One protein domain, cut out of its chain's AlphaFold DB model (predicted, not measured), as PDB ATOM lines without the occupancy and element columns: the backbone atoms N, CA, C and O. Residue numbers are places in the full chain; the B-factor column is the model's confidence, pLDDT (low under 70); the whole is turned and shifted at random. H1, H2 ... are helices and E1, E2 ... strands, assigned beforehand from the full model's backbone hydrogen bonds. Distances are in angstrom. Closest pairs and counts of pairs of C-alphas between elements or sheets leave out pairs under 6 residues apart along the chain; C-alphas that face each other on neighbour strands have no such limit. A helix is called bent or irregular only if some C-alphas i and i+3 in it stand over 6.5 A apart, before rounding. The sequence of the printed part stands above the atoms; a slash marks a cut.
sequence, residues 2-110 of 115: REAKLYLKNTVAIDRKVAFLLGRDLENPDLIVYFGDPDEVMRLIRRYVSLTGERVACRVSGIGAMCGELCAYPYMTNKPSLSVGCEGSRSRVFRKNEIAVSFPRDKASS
ATOM      1  N   ARG A   2      63.614  -6.539 294.044       84.62
ATOM      2  CA  ARG A   2      62.615  -7.283 294.825       84.62
ATOM      3  C   ARG A   2      62.827  -7.111 296.333       84.62
ATOM      4  O   ARG A   2      61.877  -6.859 297.063       84.62
ATOM      5  N   GLU A   3      64.075  -7.182 296.763       82.06
ATOM      6  CA  GLU A   3      64.556  -7.077 298.142       82.06
ATOM      7  C   GLU A   3      64.236  -5.695 298.717       82.06
ATOM      8  O   GLU A   3      63.615  -5.588 299.767       82.06
ATOM      9  N   ALA A   4      64.550  -4.635 297.966       78.69
ATOM     10  CA  ALA A   4      64.222  -3.263 298.343       78.69
ATOM     11  C   ALA A   4      62.705  -3.050 298.495       78.69
ATOM     12  O   ALA A   4      62.265  -2.415 299.449       78.69
ATOM     13  N   LYS A   5      61.883  -3.625 297.602       83.19
ATOM     14  CA  LYS A   5      60.417  -3.574 297.737       83.19
ATOM     15  C   LYS A   5      59.923  -4.324 298.974       83.19
ATOM     16  O   LYS A   5      58.984  -3.863 299.611       83.19
ATOM     17  N   LEU A   6      60.518  -5.472 299.305       85.56
ATOM     18  CA  LEU A   6      60.167  -6.238 300.506       85.56
ATOM     19  C   LEU A   6      60.551  -5.493 301.783       85.56
ATOM     20  O   LEU A   6      59.741  -5.437 302.702       85.56
ATOM     21  N   TYR A   7      61.735  -4.882 301.805       82.88
ATOM     22  CA  TYR A   7      62.178  -4.009 302.889       82.88
ATOM     23  C   TYR A   7      61.165  -2.882 303.116       82.88
ATOM     24  O   TYR A   7      60.577  -2.788 304.189       82.88
ATOM     25  N   LEU A   8      60.852  -2.110 302.068       82.12
ATOM     26  CA  LEU A   8      59.970  -0.942 302.165       82.12
ATOM     27  C   LEU A   8      58.563  -1.244 302.699       82.12
ATOM     28  O   LEU A   8      57.943  -0.349 303.259       82.12
ATOM     29  N   LYS A   9      58.055  -2.477 302.569       83.62
ATOM     30  CA  LYS A   9      56.728  -2.843 303.093       83.62
ATOM     31  C   LYS A   9      56.622  -2.747 304.616       83.62
ATOM     32  O   LYS A   9      55.540  -2.468 305.112       83.62
ATOM     33  N   ASN A  10      57.716  -2.997 305.336       78.62
ATOM     34  CA  ASN A  10      57.730  -3.089 306.801       78.62
ATOM     35  C   ASN A  10      58.654  -2.046 307.453       78.62
ATOM     36  O   ASN A  10      58.946  -2.136 308.647       78.62
ATOM     37  N   THR A  11      59.147  -1.087 306.670       78.88
ATOM     38  CA  THR A  11      60.112  -0.087 307.128       78.88
ATOM     39  C   THR A  11      59.402   1.160 307.627       78.88
ATOM     40  O   THR A  11      58.509   1.690 306.971       78.88
ATOM     41  N   VAL A  12      59.850   1.663 308.777       78.81
ATOM     42  CA  VAL A  12      59.429   2.966 309.295       78.81
ATOM     43  C   VAL A  12      59.953   4.063 308.366       78.81
ATOM     44  O   VAL A  12      61.149   4.121 308.083       78.81
ATOM     45  N   ALA A  13      59.061   4.929 307.891       75.94
ATOM     46  CA  ALA A  13      59.388   6.024 306.984       75.94
ATOM     47  C   ALA A  13      59.167   7.383 307.661       75.94
ATOM     48  O   ALA A  13      58.257   7.543 308.471       75.94
ATOM     49  N   ILE A  14      59.993   8.365 307.296       76.75
ATOM     50  CA  ILE A  14      59.790   9.766 307.672       76.75
ATOM     51  C   ILE A  14      58.880  10.401 306.613       76.75
ATOM     52  O   ILE A  14      59.256  10.477 305.443       76.75
ATOM     53  N   ASP A  15      57.695  10.846 307.027       67.19
ATOM     54  CA  ASP A  15      56.646  11.361 306.130       67.19
ATOM     55  C   ASP A  15      56.937  12.789 305.612       67.19
ATOM     56  O   ASP A  15      56.523  13.181 304.523       67.19
ATOM     57  N   ARG A  16      57.745  13.573 306.345       56.12
ATOM     58  CA  ARG A  16      58.192  14.921 305.944       56.12
ATOM     59  C   ARG A  16      59.704  14.986 305.755       56.12
ATOM     60  O   ARG A  16      60.464  14.868 306.710       56.12
ATOM     61  N   LYS A  17      60.148  15.247 304.523       54.22
ATOM     62  CA  LYS A  17      61.555  15.535 304.218       54.22
ATOM     63  C   LYS A  17      61.815  17.030 304.355       54.22
ATOM     64  O   LYS A  17      61.411  17.799 303.489       54.22
ATOM     65  N   VAL A  18      62.524  17.428 305.404       49.59
ATOM     66  CA  VAL A  18      63.199  18.727 305.448       49.59
ATOM     67  C   VAL A  18      64.687  18.429 305.547       49.59
ATOM     68  O   VAL A  18      65.137  17.830 306.516       49.59
ATOM     69  N   ALA A  19      65.435  18.747 304.493       46.03
ATOM     70  CA  ALA A  19      66.878  18.563 304.456       46.03
ATOM     71  C   ALA A  19      67.535  19.937 304.581       46.03
ATOM     72  O   ALA A  19      67.367  20.780 303.703       46.03
ATOM     73  N   PHE A  20      68.277  20.153 305.663       43.81
ATOM     74  CA  PHE A  20      69.163  21.300 305.805       43.81
ATOM     75  C   PHE A  20      70.602  20.810 305.665       43.81
ATOM     76  O   PHE A  20      71.019  19.884 306.356       43.81
ATOM     77  N   LEU A  21      71.357  21.414 304.749       39.94
ATOM     78  CA  LEU A  21      72.800  21.223 304.659       39.94
ATOM     79  C   LEU A  21      73.441  22.216 305.639       39.94
ATOM     80  O   LEU A  21      73.570  23.398 305.323       39.94
ATOM     81  N   LEU A  22      73.759  21.781 306.858       42.66
ATOM     82  CA  LEU A  22      74.355  22.656 307.870       42.66
ATOM     83  C   LEU A  22      75.882  22.552 307.832       42.66
ATOM     84  O   LEU A  22      76.463  21.573 308.280       42.66
ATOM     85  N   GLY A  23      76.526  23.599 307.310       46.97
ATOM     86  CA  GLY A  23      77.928  23.925 307.585       46.97
ATOM     87  C   GLY A  23      78.055  24.752 308.868       46.97
ATOM     88  O   GLY A  23      78.584  25.859 308.825       46.97
ATOM     89  N   ARG A  24      77.476  24.277 309.978       50.66
ATOM     90  CA  ARG A  24      77.533  24.929 311.296       50.66
ATOM     91  C   ARG A  24      77.645  23.881 312.391       50.66
ATOM     92  O   ARG A  24      77.126  22.779 312.214       50.66
ATOM     93  N   ASP A  25      78.245  24.275 313.510       54.97
ATOM     94  CA  ASP A  25      78.119  23.565 314.778       54.97
ATOM     95  C   ASP A  25      76.638  23.282 315.035       54.97
ATOM     96  O   ASP A  25      75.803  24.190 315.109       54.97
ATOM     97  N   LEU A  26      76.293  21.995 315.050       57.34
ATOM     98  CA  LEU A  26      74.945  21.527 315.328       57.34
ATOM     99  C   LEU A  26      74.714  21.673 316.830       57.34
ATOM    100  O   LEU A  26      74.858  20.716 317.588       57.34
ATOM    101  N   GLU A  27      74.347  22.878 317.261       64.12
ATOM    102  CA  GLU A  27      73.722  23.053 318.564       64.12
ATOM    103  C   GLU A  27      72.461  22.193 318.572       64.12
ATOM    104  O   GLU A  27      71.506  22.436 317.834       64.12
ATOM    105  N   ASN A  28      72.480  21.159 319.408       72.81
ATOM    106  CA  ASN A  28      71.352  20.275 319.638       72.81
ATOM    107  C   ASN A  28      71.020  19.369 318.408       72.81
ATOM    108  O   ASN A  28      69.996  19.575 317.754       72.81
ATOM    109  N   PRO A  29      71.750  18.257 318.143       83.69
ATOM    110  CA  PRO A  29      71.381  17.250 317.122       83.69
ATOM    111  C   PRO A  29      70.316  16.235 317.589       83.69
ATOM    112  O   PRO A  29      70.454  15.673 318.673       83.69
ATOM    113  N   ASP A  30      69.268  15.966 316.801       86.25
ATOM    114  CA  ASP A  30      68.190  15.029 317.202       86.25
ATOM    115  C   ASP A  30      68.662  13.574 317.313       86.25
ATOM    116  O   ASP A  30      68.159  12.794 318.126       86.25
ATOM    117  N   LEU A  31      69.653  13.224 316.497       87.56
ATOM    118  CA  LEU A  31      70.305  11.927 316.475       87.56
ATOM    119  C   LEU A  31      71.813  12.109 316.438       87.56
ATOM    120  O   LEU A  31      72.329  12.915 315.663       87.56
ATOM    121  N   ILE A  32      72.505  11.288 317.215       89.38
ATOM    122  CA  ILE A  32      73.956  11.151 317.170       89.38
ATOM    123  C   ILE A  32      74.268   9.788 316.567       89.38
ATOM    124  O   ILE A  32      73.720   8.775 317.005       89.38
ATOM    125  N   VAL A  33      75.129   9.762 315.550       91.75
ATOM    126  CA  VAL A  33      75.574   8.531 314.891       91.75
ATOM    127  C   VAL A  33      77.073   8.396 315.092       91.75
ATOM    128  O   VAL A  33      77.841   9.231 314.621       91.75
ATOM    129  N   TYR A  34      77.476   7.334 315.777       92.00
ATOM    130  CA  TYR A  34      78.871   6.980 315.988       92.00
ATOM    131  C   TYR A  34      79.283   5.888 315.003       92.00
ATOM    132  O   TYR A  34      78.594   4.871 314.882       92.00
ATOM    133  N   PHE A  35      80.416   6.090 314.333       94.06
ATOM    134  CA  PHE A  35      81.065   5.106 313.469       94.06
ATOM    135  C   PHE A  35      82.351   4.654 314.150       94.06
ATOM    136  O   PHE A  35      83.176   5.488 314.510       94.06
ATOM    137  N   GLY A  36      82.525   3.349 314.301       93.31
ATOM    138  CA  GLY A  36      83.729   2.789 314.900       93.31
ATOM    139  C   GLY A  36      83.835   1.300 314.650       93.31
ATOM    140  O   GLY A  36      82.950   0.686 314.044       93.31
ATOM    141  N   ASP A  37      84.934   0.711 315.091       96.19
ATOM    142  CA  ASP A  37      85.098  -0.732 315.019       96.19
ATOM    143  C   ASP A  37      84.114  -1.463 315.966       96.19
ATOM    144  O   ASP A  37      83.472  -0.849 316.833       96.19
ATOM    145  N   PRO A  38      83.928  -2.787 315.804       96.50
ATOM    146  CA  PRO A  38      82.997  -3.536 316.637       96.50
ATOM    147  C   PRO A  38      83.306  -3.484 318.136       96.50
ATOM    148  O   PRO A  38      82.367  -3.559 318.928       96.50
ATOM    149  N   ASP A  39      84.570  -3.335 318.539       96.50
ATOM    150  CA  ASP A  39      84.958  -3.276 319.948       96.50
ATOM    151  C   ASP A  39      84.599  -1.920 320.562       96.50
ATOM    152  O   ASP A  39      84.070  -1.866 321.676       96.50
ATOM    153  N   GLU A  40      84.825  -0.824 319.836       94.06
ATOM    154  CA  GLU A  40      84.390   0.522 320.224       94.06
ATOM    155  C   GLU A  40      82.871   0.589 320.389       94.06
ATOM    156  O   GLU A  40      82.359   1.005 321.433       94.06
ATOM    157  N   VAL A  41      82.133   0.100 319.392       95.06
ATOM    158  CA  VAL A  41      80.667   0.106 319.423       95.06
ATOM    159  C   VAL A  41      80.127  -0.820 320.515       95.06
ATOM    160  O   VAL A  41      79.160  -0.476 321.197       95.06
ATOM    161  N   MET A  42      80.768  -1.966 320.757       95.62
ATOM    162  CA  MET A  42      80.419  -2.860 321.865       95.62
ATOM    163  C   MET A  42      80.612  -2.186 323.229       95.62
ATOM    164  O   MET A  42      79.738  -2.315 324.091       95.62
ATOM    165  N   ARG A  43      81.695  -1.417 323.422       95.06
ATOM    166  CA  ARG A  43      81.911  -0.631 324.650       95.06
ATOM    167  C   ARG A  43      80.808   0.408 324.856       95.06
ATOM    168  O   ARG A  43      80.260   0.476 325.958       95.06
ATOM    169  N   LEU A  44      80.419   1.136 323.807       92.44
ATOM    170  CA  LEU A  44      79.321   2.111 323.868       92.44
ATOM    171  C   LEU A  44      77.980   1.459 324.218       92.44
ATOM    172  O   LEU A  44      77.276   1.918 325.117       92.44
ATOM    173  N   ILE A  45      77.642   0.340 323.571       94.00
ATOM    174  CA  ILE A  45      76.413  -0.407 323.878       94.00
ATOM    175  C   ILE A  45      76.435  -0.906 325.322       94.00
ATOM    176  O   ILE A  45      75.445  -0.768 326.038       94.00
ATOM    177  N   ARG A  46      77.562  -1.461 325.783       94.94
ATOM    178  CA  ARG A  46      77.700  -1.923 327.167       94.94
ATOM    179  C   ARG A  46      77.517  -0.774 328.156       94.94
ATOM    180  O   ARG A  46      76.842  -0.964 329.167       94.94
ATOM    181  N   ARG A  47      78.071   0.405 327.862       92.19
ATOM    182  CA  ARG A  47      77.887   1.611 328.677       92.19
ATOM    183  C   ARG A  47      76.414   2.013 328.735       92.19
ATOM    184  O   ARG A  47      75.889   2.142 329.840       92.19
ATOM    185  N   TYR A  48      75.730   2.089 327.593       92.44
ATOM    186  CA  TYR A  48      74.292   2.370 327.532       92.44
ATOM    187  C   TYR A  48      73.471   1.402 328.393       92.44
ATOM    188  O   TYR A  48      72.686   1.832 329.240       92.44
ATOM    189  N   VAL A  49      73.695   0.094 328.233       93.38
ATOM    190  CA  VAL A  49      72.978  -0.936 329.003       93.38
ATOM    191  C   VAL A  49      73.278  -0.800 330.496       93.38
ATOM    192  O   VAL A  49      72.374  -0.945 331.311       93.38
ATOM    193  N   SER A  50      74.525  -0.495 330.876       94.00
ATOM    194  CA  SER A  50      74.907  -0.345 332.288       94.00
ATOM    195  C   SER A  50      74.220   0.828 332.989       94.00
ATOM    196  O   SER A  50      74.000   0.766 334.193       94.00
ATOM    197  N   LEU A  51      73.881   1.877 332.239       91.19
ATOM    198  CA  LEU A  51      73.269   3.094 332.769       91.19
ATOM    199  C   LEU A  51      71.743   3.046 332.750       91.19
ATOM    200  O   LEU A  51      71.097   3.568 333.651       91.19
ATOM    201  N   THR A  52      71.170   2.424 331.722       91.88
ATOM    202  CA  THR A  52      69.720   2.450 331.479       91.88
ATOM    203  C   THR A  52      69.023   1.134 331.817       91.88
ATOM    204  O   THR A  52      67.810   1.109 331.991       91.88
ATOM    205  N   GLY A  53      69.762   0.021 331.866       92.44
ATOM    206  CA  GLY A  53      69.202  -1.333 331.921       92.44
ATOM    207  C   GLY A  53      68.549  -1.796 330.611       92.44
ATOM    208  O   GLY A  53      68.113  -2.943 330.512       92.44
ATOM    209  N   GLU A  54      68.495  -0.943 329.585       91.31
ATOM    210  CA  GLU A  54      67.842  -1.238 328.315       91.31
ATOM    211  C   GLU A  54      68.826  -1.821 327.299       91.31
ATOM    212  O   GLU A  54      69.937  -1.328 327.110       91.31
ATOM    213  N   ARG A  55      68.402  -2.864 326.579       91.31
ATOM    214  CA  ARG A  55      69.174  -3.415 325.456       91.31
ATOM    215  C   ARG A  55      68.946  -2.601 324.187       91.31
ATOM    216  O   ARG A  55      67.814  -2.248 323.869       91.31
ATOM    217  N   VAL A  56      70.007  -2.416 323.401       91.50
ATOM    218  CA  VAL A  56      69.896  -1.882 322.038       91.50
ATOM    219  C   VAL A  56      69.301  -2.963 321.133       91.50
ATOM    220  O   VAL A  56      69.954  -3.958 320.823       91.50
ATOM    221  N   ALA A  57      68.042  -2.788 320.734       89.00
ATOM    222  CA  ALA A  57      67.346  -3.688 319.821       89.00
ATOM    223  C   ALA A  57      67.412  -3.135 318.390       89.00
ATOM    224  O   ALA A  57      66.712  -2.187 318.049       89.00
ATOM    225  N   CYS A  58      68.250  -3.734 317.547       85.25
ATOM    226  CA  CYS A  58      68.482  -3.279 316.176       85.25
ATOM    227  C   CYS A  58      67.644  -4.050 315.143       85.25
ATOM    228  O   CYS A  58      67.443  -5.263 315.254       85.25
ATOM    229  N   ARG A  59      67.184  -3.349 314.098       84.56
ATOM    230  CA  ARG A  59      66.517  -3.940 312.924       84.56
ATOM    231  C   ARG A  59      67.457  -3.856 311.729       84.56
ATOM    232  O   ARG A  59      67.446  -2.868 311.006       84.56
ATOM    233  N   VAL A  60      68.277  -4.887 311.548       90.69
ATOM    234  CA  VAL A  60      69.286  -4.923 310.485       90.69
ATOM    235  C   VAL A  60      68.745  -5.678 309.275       90.69
ATOM    236  O   VAL A  60      68.260  -6.800 309.393       90.69
ATOM    237  N   SER A  61      68.838  -5.053 308.109       88.75
ATOM    238  CA  SER A  61      68.402  -5.590 306.817       88.75
ATOM    239  C   SER A  61      69.499  -5.546 305.749       88.75
ATOM    240  O   SER A  61      69.382  -6.224 304.729       88.75
ATOM    241  N   GLY A  62      70.544  -4.734 305.952       88.44
ATOM    242  CA  GLY A  62      71.589  -4.500 304.949       88.44
ATOM    243  C   GLY A  62      71.139  -3.600 303.790       88.44
ATOM    244  O   GLY A  62      71.899  -3.379 302.847       88.44
ATOM    245  N   ILE A  63      69.925  -3.042 303.854       90.62
ATOM    246  CA  ILE A  63      69.370  -2.056 302.920       90.62
ATOM    247  C   ILE A  63      68.871  -0.866 303.737       90.62
ATOM    248  O   ILE A  63      68.310  -1.017 304.809       90.62
ATOM    249  N   GLY A  64      69.080   0.353 303.237       88.75
ATOM    250  CA  GLY A  64      68.669   1.542 303.983       88.75
ATOM    251  C   GLY A  64      69.371   1.670 305.338       88.75
ATOM    252  O   GLY A  64      68.771   2.164 306.281       88.75
ATOM    253  N   ALA A  65      70.631   1.244 305.435       92.31
ATOM    254  CA  ALA A  65      71.415   1.292 306.666       92.31
ATOM    255  C   ALA A  65      71.463   2.695 307.287       92.31
ATOM    256  O   ALA A  65      70.951   2.919 308.376       92.31
ATOM    257  N   MET A  66      72.004   3.677 306.565       90.44
ATOM    258  CA  MET A  66      72.077   5.044 307.087       90.44
ATOM    259  C   MET A  66      70.684   5.671 307.226       90.44
ATOM    260  O   MET A  66      70.304   6.116 308.298       90.44
ATOM    261  N   CYS A  67      69.889   5.678 306.155       89.31
ATOM    262  CA  CYS A  67      68.620   6.405 306.143       89.31
ATOM    263  C   CYS A  67      67.513   5.755 306.986       89.31
ATOM    264  O   CYS A  67      66.700   6.464 307.569       89.31
ATOM    265  N   GLY A  68      67.461   4.428 307.038       90.44
ATOM    266  CA  GLY A  68      66.439   3.657 307.737       90.44
ATOM    267  C   GLY A  68      66.896   3.200 309.116       90.44
ATOM    268  O   GLY A  68      66.263   3.547 310.108       90.44
ATOM    269  N   GLU A  69      67.990   2.440 309.175       93.62
ATOM    270  CA  GLU A  69      68.438   1.778 310.409       93.62
ATOM    271  C   GLU A  69      69.051   2.764 311.414       93.62
ATOM    272  O   GLU A  69      68.805   2.608 312.607       93.62
ATOM    273  N   LEU A  70      69.810   3.768 310.949       92.81
ATOM    274  CA  LEU A  70      70.506   4.750 311.801       92.81
ATOM    275  C   LEU A  70      69.790   6.103 311.931       92.81
ATOM    276  O   LEU A  70      70.048   6.823 312.890       92.81
ATOM    277  N   CYS A  71      68.902   6.456 310.993       91.88
ATOM    278  CA  CYS A  71      68.171   7.729 311.027       91.88
ATOM    279  C   CYS A  71      66.670   7.541 311.286       91.88
ATOM    280  O   CYS A  71      66.179   7.889 312.355       91.88
ATOM    281  N   ALA A  72      65.912   6.989 310.331       91.62
ATOM    282  CA  ALA A  72      64.451   6.959 310.435       91.62
ATOM    283  C   ALA A  72      63.947   6.157 311.640       91.62
ATOM    284  O   ALA A  72      63.069   6.626 312.358       91.62
ATOM    285  N   TYR A  73      64.495   4.965 311.881       92.38
ATOM    286  CA  TYR A  73      64.050   4.131 312.991       92.38
ATOM    287  C   TYR A  73      64.334   4.780 314.357       92.38
ATOM    288  O   TYR A  73      63.378   4.925 315.128       92.38
ATOM    289  N   PRO A  74      65.562   5.242 314.663       92.19
ATOM    290  CA  PRO A  74      65.836   5.918 315.927       92.19
ATOM    291  C   PRO A  74      65.025   7.191 316.127       92.19
ATOM    292  O   PRO A  74      64.447   7.371 317.194       92.19
ATOM    293  N   TYR A  75      64.912   8.023 315.087       92.06
ATOM    294  CA  TYR A  75      64.166   9.280 315.148       92.06
ATOM    295  C   TYR A  75      62.683   9.048 315.457       92.06
ATOM    296  O   TYR A  75      62.108   9.690 316.327       92.06
ATOM    297  N   MET A  76      62.056   8.095 314.763       91.69
ATOM    298  CA  MET A  76      60.614   7.865 314.877       91.69
ATOM    299  C   MET A  76      60.228   7.045 316.111       91.69
ATOM    300  O   MET A  76      59.083   7.114 316.551       91.69
ATOM    301  N   THR A  77      61.139   6.225 316.643       92.25
ATOM    302  CA  THR A  77      60.834   5.319 317.766       92.25
ATOM    303  C   THR A  77      61.455   5.742 319.090       92.25
ATOM    304  O   THR A  77      61.141   5.132 320.112       92.25
ATOM    305  N   ASN A  78      62.316   6.763 319.076       91.62
ATOM    306  CA  ASN A  78      63.120   7.207 320.211       91.62
ATOM    307  C   ASN A  78      63.913   6.063 320.875       91.62
ATOM    308  O   ASN A  78      64.025   5.973 322.099       91.62
ATOM    309  N   LYS A  79      64.433   5.144 320.052       92.81
ATOM    310  CA  LYS A  79      65.234   3.992 320.485       92.81
ATOM    311  C   LYS A  79      66.572   3.963 319.756       92.81
ATOM    312  O   LYS A  79      66.606   4.242 318.559       92.81
ATOM    313  N   PRO A  80      67.667   3.588 320.431       94.12
ATOM    314  CA  PRO A  80      68.941   3.414 319.757       94.12
ATOM    315  C   PRO A  80      68.895   2.263 318.753       94.12
ATOM    316  O   PRO A  80      68.104   1.325 318.882       94.12
ATOM    317  N   SER A  81      69.781   2.319 317.765       95.50
ATOM    318  CA  SER A  81      69.884   1.297 316.725       95.50
ATOM    319  C   SER A  81      71.315   1.136 316.246       95.50
ATOM    320  O   SER A  81      72.106   2.075 316.292       95.50
ATOM    321  N   LEU A  82      71.631  -0.056 315.757       95.44
ATOM    322  CA  LEU A  82      72.929  -0.422 315.206       95.44
ATOM    323  C   LEU A  82      72.760  -0.846 313.752       95.44
ATOM    324  O   LEU A  82      71.769  -1.487 313.399       95.44
ATOM    325  N   SER A  83      73.754  -0.529 312.929       95.75
ATOM    326  CA  SER A  83      73.810  -0.933 311.534       95.75
ATOM    327  C   SER A  83      75.197  -1.426 311.145       95.75
ATOM    328  O   SER A  83      76.226  -0.870 311.530       95.75
ATOM    329  N   VAL A  84      75.203  -2.451 310.296       95.38
ATOM    330  CA  VAL A  84      76.405  -2.951 309.618       95.38
ATOM    331  C   VAL A  84      76.633  -2.266 308.268       95.38
ATOM    332  O   VAL A  84      77.528  -2.669 307.532       95.38
ATOM    333  N   GLY A  85      75.846  -1.254 307.905       94.44
ATOM    334  CA  GLY A  85      75.938  -0.598 306.606       94.44
ATOM    335  C   GLY A  85      75.231  -1.362 305.477       94.44
ATOM    336  O   GLY A  85      74.992  -2.564 305.546       94.44
ATOM    337  N   CYS A  86      74.899  -0.635 304.412       93.75
ATOM    338  CA  CYS A  86      74.409  -1.171 303.145       93.75
ATOM    339  C   CYS A  86      75.418  -0.850 302.041       93.75
ATOM    340  O   CYS A  86      76.290  -0.008 302.243       93.75
ATOM    341  N   GLU A  87      75.288  -1.449 300.859       92.69
ATOM    342  CA  GLU A  87      76.193  -1.201 299.722       92.69
ATOM    343  C   GLU A  87      76.441   0.301 299.465       92.69
ATOM    344  O   GLU A  87      77.581   0.755 299.339       92.69
ATOM    345  N   GLY A  88      75.372   1.105 299.487       90.00
ATOM    346  CA  GLY A  88      75.456   2.549 299.270       90.00
ATOM    347  C   GLY A  88      76.154   3.326 300.392       90.00
ATOM    348  O   GLY A  88      76.836   4.305 300.107       90.00
ATOM    349  N   SER A  89      76.002   2.922 301.659       91.50
ATOM    350  CA  SER A  89      76.669   3.605 302.778       91.50
ATOM    351  C   SER A  89      78.096   3.094 302.991       91.50
ATOM    352  O   SER A  89      78.979   3.883 303.316       91.50
ATOM    353  N   ARG A  90      78.346   1.800 302.755       93.81
ATOM    354  CA  ARG A  90      79.669   1.163 302.831       93.81
ATOM    355  C   ARG A  90      80.647   1.721 301.807       93.81
ATOM    356  O   ARG A  90      81.816   1.875 302.116       93.81
ATOM    357  N   SER A  91      80.168   2.059 300.614       92.69
ATOM    358  CA  SER A  91      81.006   2.638 299.556       92.69
ATOM    359  C   SER A  91      81.324   4.126 299.740       92.69
ATOM    360  O   SER A  91      82.176   4.644 299.023       92.69
ATOM    361  N   ARG A  92      80.638   4.833 300.652       89.56
ATOM    362  CA  ARG A  92      80.703   6.305 300.740       89.56
ATOM    363  C   ARG A  92      81.062   6.861 302.111       89.56
ATOM    364  O   ARG A  92      81.628   7.944 302.165       89.56
ATOM    365  N   VAL A  93      80.673   6.182 303.190       88.25
ATOM    366  CA  VAL A  93      80.746   6.743 304.550       88.25
ATOM    367  C   VAL A  93      81.451   5.818 305.534       88.25
ATOM    368  O   VAL A  93      82.258   6.298 306.316       88.25
ATOM    369  N   PHE A  94      81.195   4.508 305.490       92.50
ATOM    370  CA  PHE A  94      81.846   3.573 306.414       92.50
ATOM    371  C   PHE A  94      83.256   3.216 305.944       92.50
ATOM    372  O   PHE A  94      83.473   2.934 304.764       92.50
ATOM    373  N   ARG A  95      84.188   3.081 306.888       94.12
ATOM    374  CA  ARG A  95      85.464   2.401 306.649       94.12
ATOM    375  C   ARG A  95      85.291   0.879 306.676       94.12
ATOM    376  O   ARG A  95      84.275   0.335 307.112       94.12
ATOM    377  N   LYS A  96      86.317   0.165 306.196       91.19
ATOM    378  CA  LYS A  96      86.291  -1.295 305.974       91.19
ATOM    379  C   LYS A  96      85.804  -2.091 307.193       91.19
ATOM    380  O   LYS A  96      84.982  -2.986 307.028       91.19
ATOM    381  N   ASN A  97      86.270  -1.739 308.387       94.25
ATOM    382  CA  ASN A  97      85.971  -2.468 309.621       94.25
ATOM    383  C   ASN A  97      84.981  -1.733 310.529       94.25
ATOM    384  O   ASN A  97      84.807  -2.136 311.669       94.25
ATOM    385  N   GLU A  98      84.328  -0.679 310.045       95.69
ATOM    386  CA  GLU A  98      83.380   0.064 310.869       95.69
ATOM    387  C   GLU A  98      81.997  -0.592 310.861       95.69
ATOM    388  O   GLU A  98      81.520  -1.135 309.855       95.69
ATOM    389  N   ILE A  99      81.346  -0.493 312.008       96.12
ATOM    390  CA  ILE A  99      79.899  -0.543 312.163       96.12
ATOM    391  C   ILE A  99      79.456   0.797 312.755       96.12
ATOM    392  O   ILE A  99      80.280   1.642 313.102       96.12
ATOM    393  N   ALA A 100      78.151   1.021 312.832       95.12
ATOM    394  CA  ALA A 100      77.641   2.267 313.374       95.12
ATOM    395  C   ALA A 100      76.517   2.019 314.361       95.12
ATOM    396  O   ALA A 100      75.712   1.100 314.194       95.12
ATOM    397  N   VAL A 101      76.450   2.877 315.367       95.31
ATOM    398  CA  VAL A 101      75.363   2.931 316.334       95.31
ATOM    399  C   VAL A 101      74.802   4.343 316.361       95.31
ATOM    400  O   VAL A 101      75.511   5.321 316.150       95.31
ATOM    401  N   SER A 102      73.503   4.438 316.576       93.62
ATOM    402  CA  SER A 102      72.752   5.682 316.602       93.62
ATOM    403  C   SER A 102      71.995   5.789 317.912       93.62
ATOM    404  O   SER A 102      71.387   4.812 318.360       93.62
ATOM    405  N   PHE A 103      72.029   6.975 318.507       92.25
ATOM    406  CA  PHE A 103      71.329   7.300 319.740       92.25
ATOM    407  C   PHE A 103      70.490   8.564 319.534       92.25
ATOM    408  O   PHE A 103      71.014   9.576 319.059       92.25
ATOM    409  N   PRO A 104      69.200   8.535 319.901       91.38
ATOM    410  CA  PRO A 104      68.431   9.748 320.147       91.38
ATOM    411  C   PRO A 104      69.105  10.631 321.189       91.38
ATOM    412  O   PRO A 104      69.744  10.115 322.107       91.38
ATOM    413  N   ARG A 105      68.981  11.954 321.050       85.50
ATOM    414  CA  ARG A 105      69.626  12.931 321.947       85.50
ATOM    415  C   ARG A 105      69.469  12.589 323.427       85.50
ATOM    416  O   ARG A 105      70.447  12.587 324.166       85.50
ATOM    417  N   ASP A 106      68.235  12.352 323.855       84.88
ATOM    418  CA  ASP A 106      67.869  12.066 325.245       84.88
ATOM    419  C   ASP A 106      68.537  10.791 325.778       84.88
ATOM    420  O   ASP A 106      68.740  10.648 326.981       84.88
ATOM    421  N   LYS A 107      68.903   9.870 324.883       83.44
ATOM    422  CA  LYS A 107      69.652   8.648 325.194       83.44
ATOM    423  C   LYS A 107      71.157   8.856 325.111       83.44
ATOM    424  O   LYS A 107      71.895   8.233 325.869       83.44
ATOM    425  N   ALA A 108      71.608   9.728 324.217       77.00
ATOM    426  CA  ALA A 108      73.014  10.052 324.054       77.00
ATOM    427  C   ALA A 108      73.563  10.847 325.241       77.00
ATOM    428  O   ALA A 108      74.655  10.546 325.684       77.00
ATOM    429  N   SER A 109      72.799  11.769 325.837       68.50
ATOM    430  CA  SER A 109      73.234  12.492 327.049       68.50
ATOM    431  C   SER A 109      73.540  11.575 328.237       68.50
ATOM    432  O   SER A 109      74.287  11.949 329.133       68.50
ATOM    433  N   SER A 110      72.966  10.368 328.254       64.44
ATOM    434  CA  SER A 110      73.278   9.360 329.268       64.44
ATOM    435  C   SER A 110      74.656   8.739 329.031       64.44
ATOM    436  O   SER A 110      75.328   8.337 329.971       64.44
TER     437      SER A 110
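AT A GLANCE: This is residues 2 to 110 of the 115 residues of an uncharacterized protein of Candidatus Bathyarchaeota archaeon (UniProt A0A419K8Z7). A small sheet of three strands, E1, E3 and E2, is the middle layer between two helices, with H2 over one face and H3 over the other, both running along the strands. H1 lies out at one end of the domain, and on the way from it to E1 residues 16 to 27 stick out from the body as a bare loop; two short helices, H4 near H3 and H5 at the end of E3, complete the picture. The printed part has 109 residues, with five named helices and three named strands in the order H1 E1 H2 H3 E2 H4 E3 H5, and its class is mixed, helices and strands. The sheet runs E1 - E3 - E2 with its neighbours antiparallel. The whole is compact, with a radius of gyration of the C-alphas of 14.0 A and spans of 40 by 29 by 26 A.

HOW THE PARTS SIT: The printed part opens with H1, residues 2 to 9, which is not on the sheet. E1, residues 31 to 36, is an edge strand. Its antiparallel neighbour is the inner strand E3, residues 99 to 104, at 159 degrees between their directions; N 34 and O 101 are 2.8 A apart, and N 103 and O 32 are 2.9 A apart, both within hydrogen-bond range. H2, residues 38 to 52, is on the sheet at a height over the sheet of 10.3 A. It lies over E3 and only just not over E1, on which 2 of its C-alphas fall. On the local plane it stands at 14 degrees to E3, along the strands, and the closest C-alphas of H2 and E3 are those of Pro 38 and Ile 99, 6.2 A apart. H3, residues 65 to 77, is on the opposite face at a height over the sheet of 6.9 A; H2 and H3 are apart. H3 is irregular, but only just: C-alphas 70 and 73 are 6.6 A apart. It runs along the strands, at 16 degrees to E3 on the local plane, and its closest C-alphas to E3 are those of Leu 70 and Ser 102, 5.4 A apart. H3 lies over E3 and, only just, with 3 of its C-alphas, over E2, residues 81 to 83, the other edge strand. E2 is antiparallel to E3 at 158 degrees, with N 83 and O 100 within hydrogen-bond range at 2.8 A. H4, residues 87 to 90, is not on the sheet; it is close to H3 but not clearly touching, with the C-alphas of Met 66 and Ser 89 closest at 6.5 A. H5, residues 105 to 108, only grazes the sheet; its closest C-alphas to E1 are those of Arg 105 and Leu 31, 5.6 A apart. Every O i to N i+4 pair is within hydrogen-bond range in H1 and H2, against 5 of 9 in H3, while H4 and H5 are too short for such a pair.

IN THESE COORDINATES: H1 begins at C-alpha 2, at (62.615, -7.283, 294.825), and measures 11.1 A from first to last C-alpha. E1 measures 16.3 A. H2 begins at C-alpha 38, at (82.997, -3.536, 316.637), and measures 20.8 A, and H3 measures 15.9 A. E2 and H4 are short. E3 measures 17.4 A, and the short H5 follows it, ending at C-alpha 108, at (73.014, 10.052, 324.054).

THE WHOLE: The two C-alphas farthest apart are those of Arg 2 and Leu 51, at 40.8 A. The printed part has no cut. The links from H1 to E1, with 21 residues, and from H2 to H3, with 12 residues, are long. The mean pLDDT of the printed part is 85.0, and residues 15 to 27 and 109 to 110 are under 70.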